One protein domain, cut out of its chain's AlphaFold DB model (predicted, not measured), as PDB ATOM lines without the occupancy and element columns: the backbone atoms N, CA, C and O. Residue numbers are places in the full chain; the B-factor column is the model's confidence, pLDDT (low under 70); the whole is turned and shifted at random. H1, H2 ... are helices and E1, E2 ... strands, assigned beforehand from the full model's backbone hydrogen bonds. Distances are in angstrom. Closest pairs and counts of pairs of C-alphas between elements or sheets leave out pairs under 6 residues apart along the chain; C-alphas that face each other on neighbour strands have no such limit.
ATOM      1  N   ILE A  94      34.710  69.189-102.354       96.06
ATOM      2  CA  ILE A  94      35.247  70.223-101.473       96.06
ATOM      3  C   ILE A  94      36.150  69.621-100.397       96.06
ATOM      4  O   ILE A  94      36.032  68.445-100.052       96.06
ATOM      5  N   CYS A  95      37.046  70.432 -99.837       96.81
ATOM      6  CA  CYS A  95      37.843  70.055 -98.672       96.81
ATOM      7  C   CYS A  95      37.094  70.420 -97.385       96.81
ATOM      8  O   CYS A  95      36.624  71.549 -97.235       96.81
ATOM      9  N   VAL A  96      36.990  69.455 -96.469       96.81
ATOM     10  CA  VAL A  96      36.348  69.597 -95.159       96.81
ATOM     11  C   VAL A  96      37.417  69.636 -94.078       96.81
ATOM     12  O   VAL A  96      38.256  68.737 -93.979       96.81
ATOM     13  N   GLN A  97      37.330  70.646 -93.220       95.62
ATOM     14  CA  GLN A  97      38.200  70.817 -92.067       95.62
ATOM     15  C   GLN A  97      37.365  70.850 -90.788       95.62
ATOM     16  O   GLN A  97      36.341  71.526 -90.717       95.62
ATOM     17  N   ASN A  98      37.815  70.126 -89.769       94.81
ATOM     18  CA  ASN A  98      37.203  70.081 -88.445       94.81
ATOM     19  C   ASN A  98      38.217  70.600 -87.428       94.81
ATOM     20  O   ASN A  98      39.219  69.937 -87.144       94.81
ATOM     21  N   TYR A  99      37.965  71.791 -86.906       93.31
ATOM     22  CA  TYR A  99      38.752  72.422 -85.863       93.31
ATOM     23  C   TYR A  99      38.095  72.208 -84.509       93.31
ATOM     24  O   TYR A  99      36.888  72.369 -84.346       93.31
ATOM     25  N   GLN A 100      38.909  71.877 -83.511       91.00
ATOM     26  CA  GLN A 100      38.441  71.672 -82.147       91.00
ATOM     27  C   GLN A 100      39.238  72.522 -81.177       91.00
ATOM     28  O   GLN A 100      40.469  72.628 -81.249       91.00
ATOM     29  N   THR A 101      38.510  73.115 -80.239       89.62
ATOM     30  CA  THR A 101      39.099  73.805 -79.100       89.62
ATOM     31  C   THR A 101      39.458  72.777 -78.037       89.62
ATOM     32  O   THR A 101      38.593  72.058 -77.556       89.62
ATOM     33  N   VAL A 102      40.719  72.706 -77.628       85.38
ATOM     34  CA  VAL A 102      41.187  71.764 -76.604       85.38
ATOM     35  C   VAL A 102      41.656  72.529 -75.375       85.38
ATOM     36  O   VAL A 102      42.545  73.382 -75.468       85.38
ATOM     37  N   TYR A 103      41.099  72.188 -74.210       84.25
ATOM     38  CA  TYR A 103      41.536  72.731 -72.923       84.25
ATOM     39  C   TYR A 103      42.479  71.762 -72.212       84.25
ATOM     40  O   TYR A 103      42.102  70.651 -71.838       84.25
ATOM     41  N   GLN A 104      43.707  72.203 -71.952       83.69
ATOM     42  CA  GLN A 104      44.699  71.436 -71.203       83.69
ATOM     43  C   GLN A 104      45.026  72.136 -69.893       83.69
ATOM     44  O   GLN A 104      45.592  73.226 -69.887       83.69
ATOM     45  N   THR A 105      44.682  71.502 -68.773       84.50
ATOM     46  CA  THR A 105      44.999  72.019 -67.437       84.50
ATOM     47  C   THR A 105      46.137  71.219 -66.825       84.50
ATOM     48  O   THR A 105      46.031  70.011 -66.639       84.50
ATOM     49  N   GLN A 106      47.224  71.903 -66.488       87.44
ATOM     50  CA  GLN A 106      48.411  71.314 -65.884       87.44
ATOM     51  C   GLN A 106      48.759  72.026 -64.579       87.44
ATOM     52  O   GLN A 106      48.656  73.249 -64.466       87.44
ATOM     53  N   PHE A 107      49.179  71.258 -63.572       86.75
ATOM     54  CA  PHE A 107      49.727  71.832 -62.350       86.75
ATOM     55  C   PHE A 107      51.197  72.162 -62.578       86.75
ATOM     56  O   PHE A 107      52.046  71.282 -62.705       86.75
ATOM     57  N   THR A 108      51.503  73.449 -62.625       83.06
ATOM     58  CA  THR A 108      52.883  73.923 -62.573       83.06
ATOM     59  C   THR A 108      53.302  74.049 -61.110       83.06
ATOM     60  O   THR A 108      52.454  74.214 -60.234       83.06
ATOM     61  N   GLY A 109      54.603  74.065 -60.807       86.44
ATOM     62  CA  GLY A 109      55.099  74.319 -59.441       86.44
ATOM     63  C   GLY A 109      54.666  75.667 -58.826       86.44
ATOM     64  O   GLY A 109      55.036  75.963 -57.693       86.44
ATOM     65  N   ARG A 110      53.901  76.491 -59.561       87.62
ATOM     66  CA  ARG A 110      53.294  77.759 -59.132       87.62
ATOM     67  C   ARG A 110      51.754  77.741 -59.112       87.62
ATOM     68  O   ARG A 110      51.165  78.770 -58.795       87.62
ATOM     69  N   GLY A 111      51.107  76.614 -59.418       90.81
ATOM     70  CA  GLY A 111      49.649  76.465 -59.435       90.81
ATOM     71  C   GLY A 111      49.103  75.855 -60.728       90.81
ATOM     72  O   GLY A 111      49.848  75.555 -61.666       90.81
ATOM     73  N   TRP A 112      47.782  75.684 -60.775       88.44
ATOM     74  CA  TRP A 112      47.060  75.224 -61.962       88.44
ATOM     75  C   TRP A 112      47.126  76.269 -63.078       88.44
ATOM     76  O   TRP A 112      46.911  77.456 -62.834       88.44
ATOM     77  N   GLN A 113      47.440  75.832 -64.294       88.69
ATOM     78  CA  GLN A 113      47.453  76.646 -65.507       88.69
ATOM     79  C   GLN A 113      46.656  75.916 -66.586       88.69
ATOM     80  O   GLN A 113      46.875  74.722 -66.796       88.69
ATOM     81  N   THR A 114      45.762  76.626 -67.273       86.75
ATOM     82  CA  THR A 114      44.960  76.090 -68.381       86.75
ATOM     83  C   THR A 114      45.411  76.732 -69.687       86.75
ATOM     84  O   THR A 114      45.498  77.953 -69.776       86.75
ATOM     85  N   THR A 115      45.727  75.911 -70.684       85.50
ATOM     86  CA  THR A 115      46.037  76.338 -72.055       85.50
ATOM     87  C   THR A 115      44.883  75.941 -72.963       85.50
ATOM     88  O   THR A 115      44.427  74.799 -72.906       85.50
ATOM     89  N   THR A 116      44.434  76.876 -73.794       87.56
ATOM     90  CA  THR A 116      43.427  76.645 -74.831       87.56
ATOM     91  C   THR A 116      44.128  76.613 -76.179       87.56
ATOM     92  O   THR A 116      44.859  77.545 -76.504       87.56
ATOM     93  N   THR A 117      43.928  75.545 -76.948       85.81
ATOM     94  CA  THR A 117      44.497  75.404 -78.296       85.81
ATOM     95  C   THR A 117      43.374  75.158 -79.291       85.81
ATOM     96  O   THR A 117      42.523  74.315 -79.031       85.81
ATOM     97  N   HIS A 118      43.384  75.870 -80.416       88.44
ATOM     98  CA  HIS A 118      42.530  75.571 -81.566       88.44
ATOM     99  C   HIS A 118      43.339  74.733 -82.548       88.44
ATOM    100  O   HIS A 118      44.343  75.203 -83.083       88.44
ATOM    101  N   THR A 119      42.932  73.484 -82.740       88.25
ATOM    102  CA  THR A 119      43.700  72.506 -83.512       88.25
ATOM    103  C   THR A 119      42.831  71.938 -84.618       88.25
ATOM    104  O   THR A 119      41.674  71.600 -84.382       88.25
ATOM    105  N   LEU A 120      43.406  71.795 -85.811       88.25
ATOM    106  CA  LEU A 120      42.813  71.002 -86.881       88.25
ATOM    107  C   LEU A 120      42.813  69.530 -86.450       88.25
ATOM    108  O   LEU A 120      43.872  68.912 -86.343       88.25
ATOM    109  N   TYR A 121      41.633  69.000 -86.158       87.50
ATOM    110  CA  TYR A 121      41.447  67.644 -85.664       87.50
ATOM    111  C   TYR A 121      41.088  66.667 -86.784       87.50
ATOM    112  O   TYR A 121      41.631  65.563 -86.846       87.50
ATOM    113  N   GLY A 122      40.205  67.089 -87.689       88.75
ATOM    114  CA  GLY A 122      39.785  66.301 -88.841       88.75
ATOM    115  C   GLY A 122      40.100  67.000 -90.155       88.75
ATOM    116  O   GLY A 122      39.947  68.216 -90.283       88.75
ATOM    117  N   TRP A 123      40.544  66.210 -91.127       91.50
ATOM    118  CA  TRP A 123      40.869  66.643 -92.480       91.50
ATOM    119  C   TRP A 123      40.335  65.629 -93.477       91.50
ATOM    120  O   TRP A 123      40.667  64.443 -93.392       91.50
ATOM    121  N   GLY A 124      39.555  66.089 -94.444       94.69
ATOM    122  CA  GLY A 124      39.022  65.213 -95.467       94.69
ATOM    123  C   GLY A 124      38.453  65.963 -96.650       94.69
ATOM    124  O   GLY A 124      38.687  67.154 -96.858       94.69
ATOM    125  N   SER A 125      37.683  65.222 -97.426       97.12
ATOM    126  CA  SER A 125      36.943  65.726 -98.569       97.12
ATOM    127  C   SER A 125      35.451  65.530 -98.344       97.12
ATOM    128  O   SER A 125      35.027  64.793 -97.455       97.12
ATOM    129  N   GLY A 126      34.645  66.189 -99.153       97.50
ATOM    130  CA  GLY A 126      33.207  66.014 -99.179       97.50
ATOM    131  C   GLY A 126      32.677  66.174-100.592       97.50
ATOM    132  O   GLY A 126      33.326  66.792-101.434       97.50
ATOM    133  N   VAL A 127      31.498  65.621-100.844       97.62
ATOM    134  CA  VAL A 127      30.774  65.792-102.105       97.62
ATOM    135  C   VAL A 127      29.515  66.613-101.873       97.62
ATOM    136  O   VAL A 127      28.710  66.311-100.988       97.62
ATOM    137  N   ILE A 128      29.342  67.666-102.663       96.50
ATOM    138  CA  ILE A 128      28.113  68.454-102.693       96.50
ATOM    139  C   ILE A 128      27.043  67.614-103.383       96.50
ATOM    140  O   ILE A 128      27.266  67.122-104.484       96.50
ATOM    141  N   TYR A 129      25.879  67.463-102.761       93.94
ATOM    142  CA  TYR A 129      24.748  66.724-103.342       93.94
ATOM    143  C   TYR A 129      23.461  67.548-103.419       93.94
ATOM    144  O   TYR A 129      22.510  67.159-104.088       93.94
ATOM    145  N   TYR A 130      23.432  68.699-102.749       93.75
ATOM    146  CA  TYR A 130      22.281  69.589-102.710       93.75
ATOM    147  C   TYR A 130      22.730  71.026-102.942       93.75
ATOM    148  O   TYR A 130      23.741  71.461-102.382       93.75
ATOM    149  N   LYS A 131      21.929  71.767-103.710       91.56
ATOM    150  CA  LYS A 131      22.114  73.188-104.005       91.56
ATOM    151  C   LYS A 131      20.759  73.891-104.072       91.56
ATOM    152  O   LYS A 131      19.875  73.454-104.805       91.56
ATOM    153  N   ALA A 132      20.623  75.022-103.385       91.81
ATOM    154  CA  ALA A 132      19.451  75.891-103.479       91.81
ATOM    155  C   ALA A 132      19.846  77.370-103.551       91.81
ATOM    156  O   ALA A 132      20.690  77.826-102.786       91.81
ATOM    157  N   LEU A 133      19.216  78.126-104.456       92.94
ATOM    158  CA  LEU A 133      19.414  79.573-104.572       92.94
ATOM    159  C   LEU A 133      18.687  80.301-103.430       92.94
ATOM    160  O   LEU A 133      17.491  80.094-103.214       92.94
ATOM    161  N   LEU A 134      19.404  81.173-102.729       95.38
ATOM    162  CA  LEU A 134      18.893  82.017-101.656       95.38
ATOM    163  C   LEU A 134      18.422  83.374-102.194       95.38
ATOM    164  O   LEU A 134      18.737  83.785-103.311       95.38
ATOM    165  N   THR A 135      17.643  84.101-101.391       96.44
ATOM    166  CA  THR A 135      17.022  85.368-101.820       96.44
ATOM    167  C   THR A 135      18.021  86.497-102.072       96.44
ATOM    168  O   THR A 135      17.686  87.459-102.757       96.44
ATOM    169  N   ASP A 136      19.219  86.408-101.496       95.56
ATOM    170  CA  ASP A 136      20.309  87.374-101.675       95.56
ATOM    171  C   ASP A 136      21.213  87.060-102.882       95.56
ATOM    172  O   ASP A 136      22.134  87.823-103.164       95.56
ATOM    173  N   GLY A 137      20.926  85.979-103.615       94.56
ATOM    174  CA  GLY A 137      21.688  85.528-104.778       94.56
ATOM    175  C   GLY A 137      22.808  84.531-104.466       94.56
ATOM    176  O   GLY A 137      23.413  84.022-105.405       94.56
ATOM    177  N   SER A 138      23.072  84.230-103.190       95.62
ATOM    178  CA  SER A 138      23.993  83.160-102.789       95.62
ATOM    179  C   SER A 138      23.327  81.781-102.856       95.62
ATOM    180  O   SER A 138      22.126  81.661-103.114       95.62
ATOM    181  N   TYR A 139      24.096  80.719-102.627       95.31
ATOM    182  CA  TYR A 139      23.609  79.344-102.632       95.31
ATOM    183  C   TYR A 139      23.789  78.683-101.266       95.31
ATOM    184  O   TYR A 139      24.854  78.777-100.656       95.31
ATOM    185  N   LEU A 140      22.761  77.962-100.820       96.50
ATOM    186  CA  LEU A 140      22.862  76.977 -99.747       96.50
ATOM    187  C   LEU A 140      23.270  75.631-100.342       96.50
ATOM    188  O   LEU A 140      22.597  75.120-101.241       96.50
ATOM    189  N   TYR A 141      24.315  75.035 -99.779       96.75
ATOM    190  CA  TYR A 141      24.811  73.719-100.154       96.75
ATOM    191  C   TYR A 141      24.699  72.731 -98.998       96.75
ATOM    192  O   TYR A 141      24.835  73.108 -97.830       96.75
ATOM    193  N   LYS A 142      24.512  71.448 -99.330       97.31
ATOM    194  CA  LYS A 142      24.751  70.338 -98.397       97.31
ATOM    195  C   LYS A 142      25.804  69.400 -98.959       97.31
ATOM    196  O   LYS A 142      25.832  69.113-100.156       97.31
ATOM    197  N   VAL A 143      26.656  68.931 -98.059       97.94
ATOM    198  CA  VAL A 143      27.838  68.129 -98.359       97.94
ATOM    199  C   VAL A 143      27.771  66.834 -97.581       97.94
ATOM    200  O   VAL A 143      27.497  66.853 -96.383       97.94
ATOM    201  N   ILE A 144      28.076  65.727 -98.248       98.38
ATOM    202  CA  ILE A 144      28.349  64.444 -97.606       98.38
ATOM    203  C   ILE A 144      29.850  64.306 -97.406       98.38
ATOM    204  O   ILE A 144      30.625  64.557 -98.324       98.38
ATOM    205  N   THR A 145      30.253  63.868 -96.221       98.25
ATOM    206  CA  THR A 145      31.630  63.473 -95.907       98.25
ATOM    207  C   THR A 145      31.615  62.221 -95.027       98.25
ATOM    208  O   THR A 145      30.547  61.672 -94.738       98.25
ATOM    209  N   ASN A 146      32.784  61.739 -94.610       97.50
ATOM    210  CA  ASN A 146      32.854  60.659 -93.633       97.50
ATOM    211  C   ASN A 146      32.639  61.170 -92.206       97.50
ATOM    212  O   ASN A 146      33.039  62.283 -91.863       97.50
ATOM    213  N   GLU A 147      32.051  60.334 -91.352       96.38
ATOM    214  CA  GLU A 147      31.843  60.675 -89.943       96.38
ATOM    215  C   GLU A 147      33.180  60.903 -89.241       96.38
ATOM    216  O   GLU A 147      33.338  61.905 -88.550       96.38
ATOM    217  N   HIS A 148      34.189  60.075 -89.513       93.94
ATOM    218  CA  HIS A 148      35.489  60.219 -88.859       93.94
ATOM    219  C   HIS A 148      36.225  61.528 -89.203       93.94
ATOM    220  O   HIS A 148      37.164  61.896 -88.495       93.94
ATOM    221  N   VAL A 149      35.829  62.233 -90.273       94.88
ATOM    222  CA  VAL A 149      36.357  63.566 -90.621       94.88
ATOM    223  C   VAL A 149      35.780  64.629 -89.684       94.88
ATOM    224  O   VAL A 149      36.485  65.552 -89.276       94.88
ATOM    225  N   VAL A 150      34.514  64.492 -89.294       94.75
ATOM    226  CA  VAL A 150      33.814  65.435 -88.405       94.75
ATOM    227  C   VAL A 150      33.788  64.980 -86.943       94.75
ATOM    228  O   VAL A 150      33.377  65.740 -86.076       94.75
ATOM    229  N   ALA A 151      34.268  63.771 -86.647       91.94
ATOM    230  CA  ALA A 151      34.240  63.189 -85.315       91.94
ATOM    231  C   ALA A 151      34.968  64.037 -84.260       91.94
ATOM    232  O   ALA A 151      36.003  64.664 -84.505       91.94
ATOM    233  N   VAL A 152      34.450  63.981 -83.037       83.81
ATOM    234  CA  VAL A 152      34.968  64.724 -81.883       83.81
ATOM    235  C   VAL A 152      35.983  63.887 -81.111       83.81
ATOM    236  O   VAL A 152      35.806  62.674 -80.928       83.81
ATOM    237  N   ASP A 153      37.049  64.519 -80.616       74.25
ATOM    238  CA  ASP A 153      37.939  63.856 -79.668       74.25
ATOM    239  C   ASP A 153      37.307  63.762 -78.278       74.25
ATOM    240  O   ASP A 153      37.325  64.702 -77.484       74.25
ATOM    241  N   THR A 154      36.806  62.582 -77.930       70.06
ATOM    242  CA  THR A 154      36.282  62.316 -76.586       70.06
ATOM    243  C   THR A 154      37.380  62.115 -75.531       70.06
ATOM    244  O   THR A 154      37.066  61.882 -74.365       70.06
ATOM    245  N   SER A 155      38.663  62.082 -75.919       67.44
ATOM    246  CA  SER A 155      39.792  61.808 -75.016       67.44
ATOM    247  C   SER A 155      40.375  63.060 -74.354       67.44
ATOM    248  O   SER A 155      41.059  62.953 -73.333       67.44
ATOM    249  N   CYS A 156      40.053  64.242 -74.875       63.81
ATOM    250  CA  CYS A 156      40.352  65.527 -74.256       63.81
ATOM    251  C   CYS A 156      39.071  66.264 -73.850       63.81
ATOM    252  O   CYS A 156      37.970  65.909 -74.262       63.81
ATOM    253  N   VAL A 157      39.207  67.298 -73.012       59.94
ATOM    254  CA  VAL A 157      38.112  68.250 -72.791       59.94
ATOM    255  C   VAL A 157      38.020  69.097 -74.058       59.94
ATOM    256  O   VAL A 157      38.710  70.116 -74.175       59.94
ATOM    257  N   SER A 158      37.251  68.613 -75.032       62.56
ATOM    258  CA  SER A 158      36.891  69.383 -76.213       62.56
ATOM    259  C   SER A 158      35.915  70.490 -75.803       62.56
ATOM    260  O   SER A 158      35.009  70.296 -74.989       62.56
ATOM    261  N   GLY A 159      36.193  71.694 -76.286       70.75
ATOM    262  CA  GLY A 159      35.316  72.851 -76.230       70.75
ATOM    263  C   GLY A 159      34.451  72.915 -77.475       70.75
ATOM    264  O   GLY A 159      33.807  71.939 -77.835       70.75
ATOM    265  N   GLU A 160      34.448  74.077 -78.122       83.56
ATOM    266  CA  GLU A 160      33.688  74.308 -79.350       83.56
ATOM    267  C   GLU A 160      34.310  73.589 -80.557       83.56
ATOM    268  O   GLU A 160      35.542  73.510 -80.690       83.56
ATOM    269  N   GLU A 161      33.424  73.088 -81.417       89.69
ATOM    270  CA  GLU A 161      33.700  72.486 -82.720       89.69
ATOM    271  C   GLU A 161      33.439  73.523 -83.811       89.69
ATOM    272  O   GLU A 161      32.405  74.195 -83.811       89.69
ATOM    273  N   GLU A 162      34.359  73.632 -84.760       94.56
ATOM    274  CA  GLU A 162      34.235  74.526 -85.901       94.56
ATOM    275  C   GLU A 162      34.514  73.751 -87.187       94.56
ATOM    276  O   GLU A 162      35.614  73.243 -87.411       94.56
ATOM    277  N   TYR A 163      33.505  73.673 -88.051       96.94
ATOM    278  CA  TYR A 163      33.616  73.035 -89.356       96.94
ATOM    279  C   TYR A 163      33.832  74.103 -90.424       96.94
ATOM    280  O   TYR A 163      33.149  75.131 -90.436       96.94
ATOM    281  N   GLN A 164      34.776  73.860 -91.326       96.94
ATOM    282  CA  GLN A 164      35.129  74.789 -92.394       96.94
ATOM    283  C   GLN A 164      35.219  74.070 -93.743       96.94
ATOM    284  O   GLN A 164      35.665  72.922 -93.816       96.94
ATOM    285  N   ILE A 165      34.795  74.762 -94.803       97.00
ATOM    286  CA  ILE A 165      35.010  74.369 -96.198       97.00
ATOM    287  C   ILE A 165      36.074  75.282 -96.799       97.00
ATOM    288  O   ILE A 165      35.906  76.502 -96.773       97.00
ATOM    289  N   TYR A 166      37.135  74.711 -97.362       94.62
ATOM    290  CA  TYR A 166      38.144  75.495 -98.075       94.62
ATOM    291  C   TYR A 166      37.664  75.848 -99.488       94.62
ATOM    292  O   TYR A 166      37.309  74.964-100.277       94.62
ATOM    293  N   ASP A 167      37.678  77.140 -99.808       89.75
ATOM    294  CA  ASP A 167      37.434  77.674-101.144       89.75
ATOM    295  C   ASP A 167      38.757  78.075-101.800       89.75
ATOM    296  O   ASP A 167      39.292  79.163-101.571       89.75
ATOM    297  N   GLU A 168      39.257  77.190-102.661       87.06
ATOM    298  CA  GLU A 168      40.506  77.362-103.407       87.06
ATOM    299  C   GLU A 168      40.536  78.658-104.232       87.06
ATOM    300  O   GLU A 168      41.570  79.318-104.324       87.06
ATOM    301  N   LYS A 169      39.397  79.080-104.801       83.31
ATOM    302  CA  LYS A 169      39.350  80.246-105.696       83.31
ATOM    303  C   LYS A 169      39.743  81.535-104.975       83.31
ATOM    304  O   LYS A 169      40.346  82.423-105.582       83.31
ATOM    305  N   TYR A 170      39.345  81.656-103.712       87.12
ATOM    306  CA  TYR A 170      39.577  82.846-102.897       87.12
ATOM    307  C   TYR A 170      40.615  82.619-101.795       87.12
ATOM    308  O   TYR A 170      40.884  83.554-101.045       87.12
ATOM    309  N   ASP A 171      41.185  81.413-101.712       89.75
ATOM    310  CA  ASP A 171      42.119  80.984-100.668       89.75
ATOM    311  C   ASP A 171      41.593  81.311 -99.259       89.75
ATOM    312  O   ASP A 171      42.246  81.958 -98.439       89.75
ATOM    313  N   THR A 172      40.337  80.928 -99.004       92.31
ATOM    314  CA  THR A 172      39.622  81.253 -97.762       92.31
ATOM    315  C   THR A 172      38.808  80.075 -97.252       92.31
ATOM    316  O   THR A 172      38.436  79.182 -98.007       92.31
ATOM    317  N   ASN A 173      38.463  80.125 -95.967       94.38
ATOM    318  CA  ASN A 173      37.572  79.163 -95.337       94.38
ATOM    319  C   ASN A 173      36.163  79.734 -95.179       94.38
ATOM    320  O   ASN A 173      35.975  80.865 -94.726       94.38
ATOM    321  N   LEU A 174      35.175  78.923 -95.539       96.94
ATOM    322  CA  LEU A 174      33.756  79.171 -95.333       96.94
ATOM    323  C   LEU A 174      33.296  78.392 -94.103       96.94
ATOM    324  O   LEU A 174      33.619  77.214 -93.960       96.94
ATOM    325  N   SER A 175      32.524  79.025 -93.222       97.62
ATOM    326  CA  SER A 175      31.946  78.330 -92.069       97.62
ATOM    327  C   SER A 175      30.899  77.313 -92.526       97.62
ATOM    328  O   SER A 175      30.051  77.612 -93.372       97.62
ATOM    329  N   ALA A 176      30.953  76.119 -91.943       98.25
ATOM    330  CA  ALA A 176      30.005  75.045 -92.171       98.25
ATOM    331  C   ALA A 176      29.301  74.646 -90.872       98.25
ATOM    332  O   ALA A 176      29.844  74.742 -89.775       98.25
ATOM    333  N   THR A 177      28.072  74.160 -91.010       98.12
ATOM    334  CA  THR A 177      27.262  73.636 -89.907       98.12
ATOM    335  C   THR A 177      27.047  72.142 -90.090       98.12
ATOM    336  O   THR A 177      26.566  71.714 -91.142       98.12
ATOM    337  N   LEU A 178      27.348  71.353 -89.058       97.75
ATOM    338  CA  LEU A 178      27.000  69.935 -89.007       97.75
ATOM    339  C   LEU A 178      25.493  69.765 -88.831       97.75
ATOM    340  O   LEU A 178      24.922  70.187 -87.829       97.75
ATOM    341  N   LEU A 179      24.855  69.143 -89.824       97.56
ATOM    342  CA  LEU A 179      23.437  68.783 -89.771       97.56
ATOM    343  C   LEU A 179      23.229  67.472 -89.003       97.56
ATOM    344  O   LEU A 179      22.208  67.297 -88.346       97.56
ATOM    345  N   GLY A 180      24.212  66.571 -89.063       97.19
ATOM    346  CA  GLY A 180      24.273  65.349 -88.268       97.19
ATOM    347  C   GLY A 180      25.188  64.297 -88.891       97.19
ATOM    348  O   GLY A 180      25.779  64.511 -89.954       97.19
ATOM    349  N   SER A 181      25.305  63.152 -88.227       96.81
ATOM    350  CA  SER A 181      26.145  62.036 -88.657       96.81
ATOM    351  C   SER A 181      25.525  60.677 -88.330       96.81
ATOM    352  O   SER A 181      24.615  60.551 -87.512       96.81
ATOM    353  N   ASN A 182      26.025  59.650 -89.009       96.44
ATOM    354  CA  ASN A 182      25.740  58.243 -88.804       96.44
ATOM    355  C   ASN A 182      27.080  57.516 -88.625       96.44
ATOM    356  O   ASN A 182      27.770  57.207 -89.599       96.44
ATOM    357  N   GLU A 183      27.437  57.262 -87.366       94.75
ATOM    358  CA  GLU A 183      28.701  56.620 -86.980       94.75
ATOM    359  C   GLU A 183      28.827  55.183 -87.508       94.75
ATOM    360  O   GLU A 183      29.920  54.749 -87.873       94.75
ATOM    361  N   ASP A 184      27.722  54.434 -87.582       93.75
ATOM    362  CA  ASP A 184      27.742  53.023 -87.989       93.75
ATOM    363  C   ASP A 184      28.128  52.852 -89.466       93.75
ATOM    364  O   ASP A 184      28.811  51.889 -89.827       93.75
ATOM    365  N   ASN A 185      27.714  53.805 -90.304       95.12
ATOM    366  CA  ASN A 185      27.985  53.814 -91.741       95.12
ATOM    367  C   ASN A 185      29.113  54.774 -92.144       95.12
ATOM    368  O   ASN A 185      29.454  54.826 -93.323       95.12
ATOM    369  N   ASP A 186      29.701  55.498 -91.187       96.62
ATOM    370  CA  ASP A 186      30.769  56.478 -91.404       96.62
ATOM    371  C   ASP A 186      30.376  57.581 -92.409       96.62
ATOM    372  O   ASP A 186      31.121  57.898 -93.338       96.62
ATOM    373  N   ILE A 187      29.180  58.155 -92.233       98.06
ATOM    374  CA  ILE A 187      28.625  59.234 -93.067       98.06
ATOM    375  C   ILE A 187      28.245  60.431 -92.198       98.06
ATOM    376  O   ILE A 187      27.613  60.271 -91.159       98.06
ATOM    377  N   ALA A 188      28.557  61.640 -92.653       98.12
ATOM    378  CA  ALA A 188      28.095  62.885 -92.051       98.12
ATOM    379  C   ALA A 188      27.608  63.876 -93.106       98.12
ATOM    380  O   ALA A 188      28.040  63.829 -94.260       98.12
ATOM    381  N   VAL A 189      26.716  64.780 -92.692       98.50
ATOM    382  CA  VAL A 189      26.174  65.836 -93.547       98.50
ATOM    383  C   VAL A 189      26.472  67.205 -92.950       98.50
ATOM    384  O   VAL A 189      26.058  67.517 -91.834       98.50
ATOM    385  N   LEU A 190      27.147  68.041 -93.732       98.50
ATOM    386  CA  LEU A 190      27.408  69.447 -93.434       98.50
ATOM    387  C   LEU A 190      26.552  70.338 -94.344       98.50
ATOM    388  O   LEU A 190      26.119  69.920 -95.418       98.50
ATOM    389  N   SER A 191      26.354  71.589 -93.943       98.31
ATOM    390  CA  SER A 191      25.814  72.649 -94.798       98.31
ATOM    391  C   SER A 191      26.690  73.890 -94.751       98.31
ATOM    392  O   SER A 191      27.304  74.172 -93.723       98.31
ATOM    393  N   PHE A 192      26.748  74.624 -95.856       98.38
ATOM    394  CA  PHE A 192      27.465  75.894 -95.947       98.38
ATOM    395  C   PHE A 192      26.801  76.802 -96.989       98.38
ATOM    396  O   PHE A 192      25.997  76.343 -97.805       98.38
ATOM    397  N   VAL A 193      27.124  78.093 -96.943       97.69
ATOM    398  CA  VAL A 193      26.639  79.093 -97.902       97.69
ATOM    399  C   VAL A 193      27.825  79.654 -98.675       97.69
ATOM    400  O   VAL A 193      28.868  79.934 -98.087       97.69
ATOM    401  N   SER A 194      27.668  79.818 -99.988       95.88
ATOM    402  CA  SER A 194      28.681  80.433-100.849       95.88
ATOM    403  C   SER A 194      28.035  81.207-101.996       95.88
ATOM    404  O   SER A 194      26.936  80.880-102.445       95.88
ATOM    405  N   ASP A 195      28.720  82.240-102.478       93.75
ATOM    406  CA  ASP A 195      28.383  82.948-103.716       93.75
ATOM    407  C   ASP A 195      28.925  82.229-104.965       93.75
ATOM    408  O   ASP A 195      28.520  82.535-106.090       93.75
TER     409      ASP A 195
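Overview. This is residues 94 to 195 of the 308 residues of an uncharacterized protein of Clostridium sp. CAG:307_30_263 (UniProt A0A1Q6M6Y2). A small closed barrel of six antiparallel strands has a long two-stranded arm, in which the hairpin of E1 and E2 runs on past the barrel to a tip, residues 107 to 112, that stands free. The short helix H1 packs on the outside of the barrel. The printed part has 102 residues, with six named strands and one named helix in the order E1, E2, E3, H1, E4, E5, E6, and its class is mostly strand. Round the ring run E1, E2, E3, E6, E5, E4 and back to E1. The whole is loose, with a radius of gyration of the C-alphas of 16.5 A, and elongated, spanning 57 by 33 by 22 A.

Along the chain. E1, residues 94 to 108, begins at C-alpha 94 (35.247, 70.223, -101.473) and is 42.9 A long. E2, residues 111 to 133, is the longest strand, 54.4 A from C-alpha 111 at (49.649, 76.465, -59.435) to C-alpha 133, and bends by 90 degrees at residue 129. E3 is residues 139 to 145, 19.0 A, and H1 is residues 147 to 150, 5.4 A. E4, residues 157 to 167, 29.9 A, bends by 53 degrees at residue 160. E5, residues 172 to 182, 28.3 A, bends by 65 degrees at residue 179. E6, residues 187 to 194, 22.6 A, ends at C-alpha 194 (28.681, 80.433, -100.849).

Arrangement. E1, E2, E3 and E4, E5, E6 are two meanders, each strand the antiparallel neighbour of the one before. E1 and E2 form a hairpin at 169 degrees, with N 94 and O 126 2.9 A apart. E2 is staggered, pairing with E1 over residues 111 to 126 and with E3 over 127 to 133, where N 127 and O 144 are 2.9 A apart. E3 and E6 are antiparallel at 156 degrees, with N 141 and O 192 at 2.9 A. E6 and E5 form a hairpin, with N 177 and O 191 at 2.8 A. E5 and E4 form a hairpin, with N 165 and O 174 at 2.8 A. E4 and E1 close the ring, antiparallel at 153 degrees, with N 99 and O 162 at 2.8 A. H1 is on the barrel, outside it, at a height over the sheet of 4.8 A and over none of the strands; its closest C-alphas to E2 are those of Val 149 and Gly 122, 4.7 A apart. H1 is too short for any O i to N i+4 pair. E1 and E6 are apart.

Size, cuts and confidence. The C-alphas of Gly 109 and Thr 135, the two farthest apart, are 58.0 A from each other. The printed part has no cut, and no link is long. Mean pLDDT of the printed part is 91.3; residues 155 to 158 are under 70.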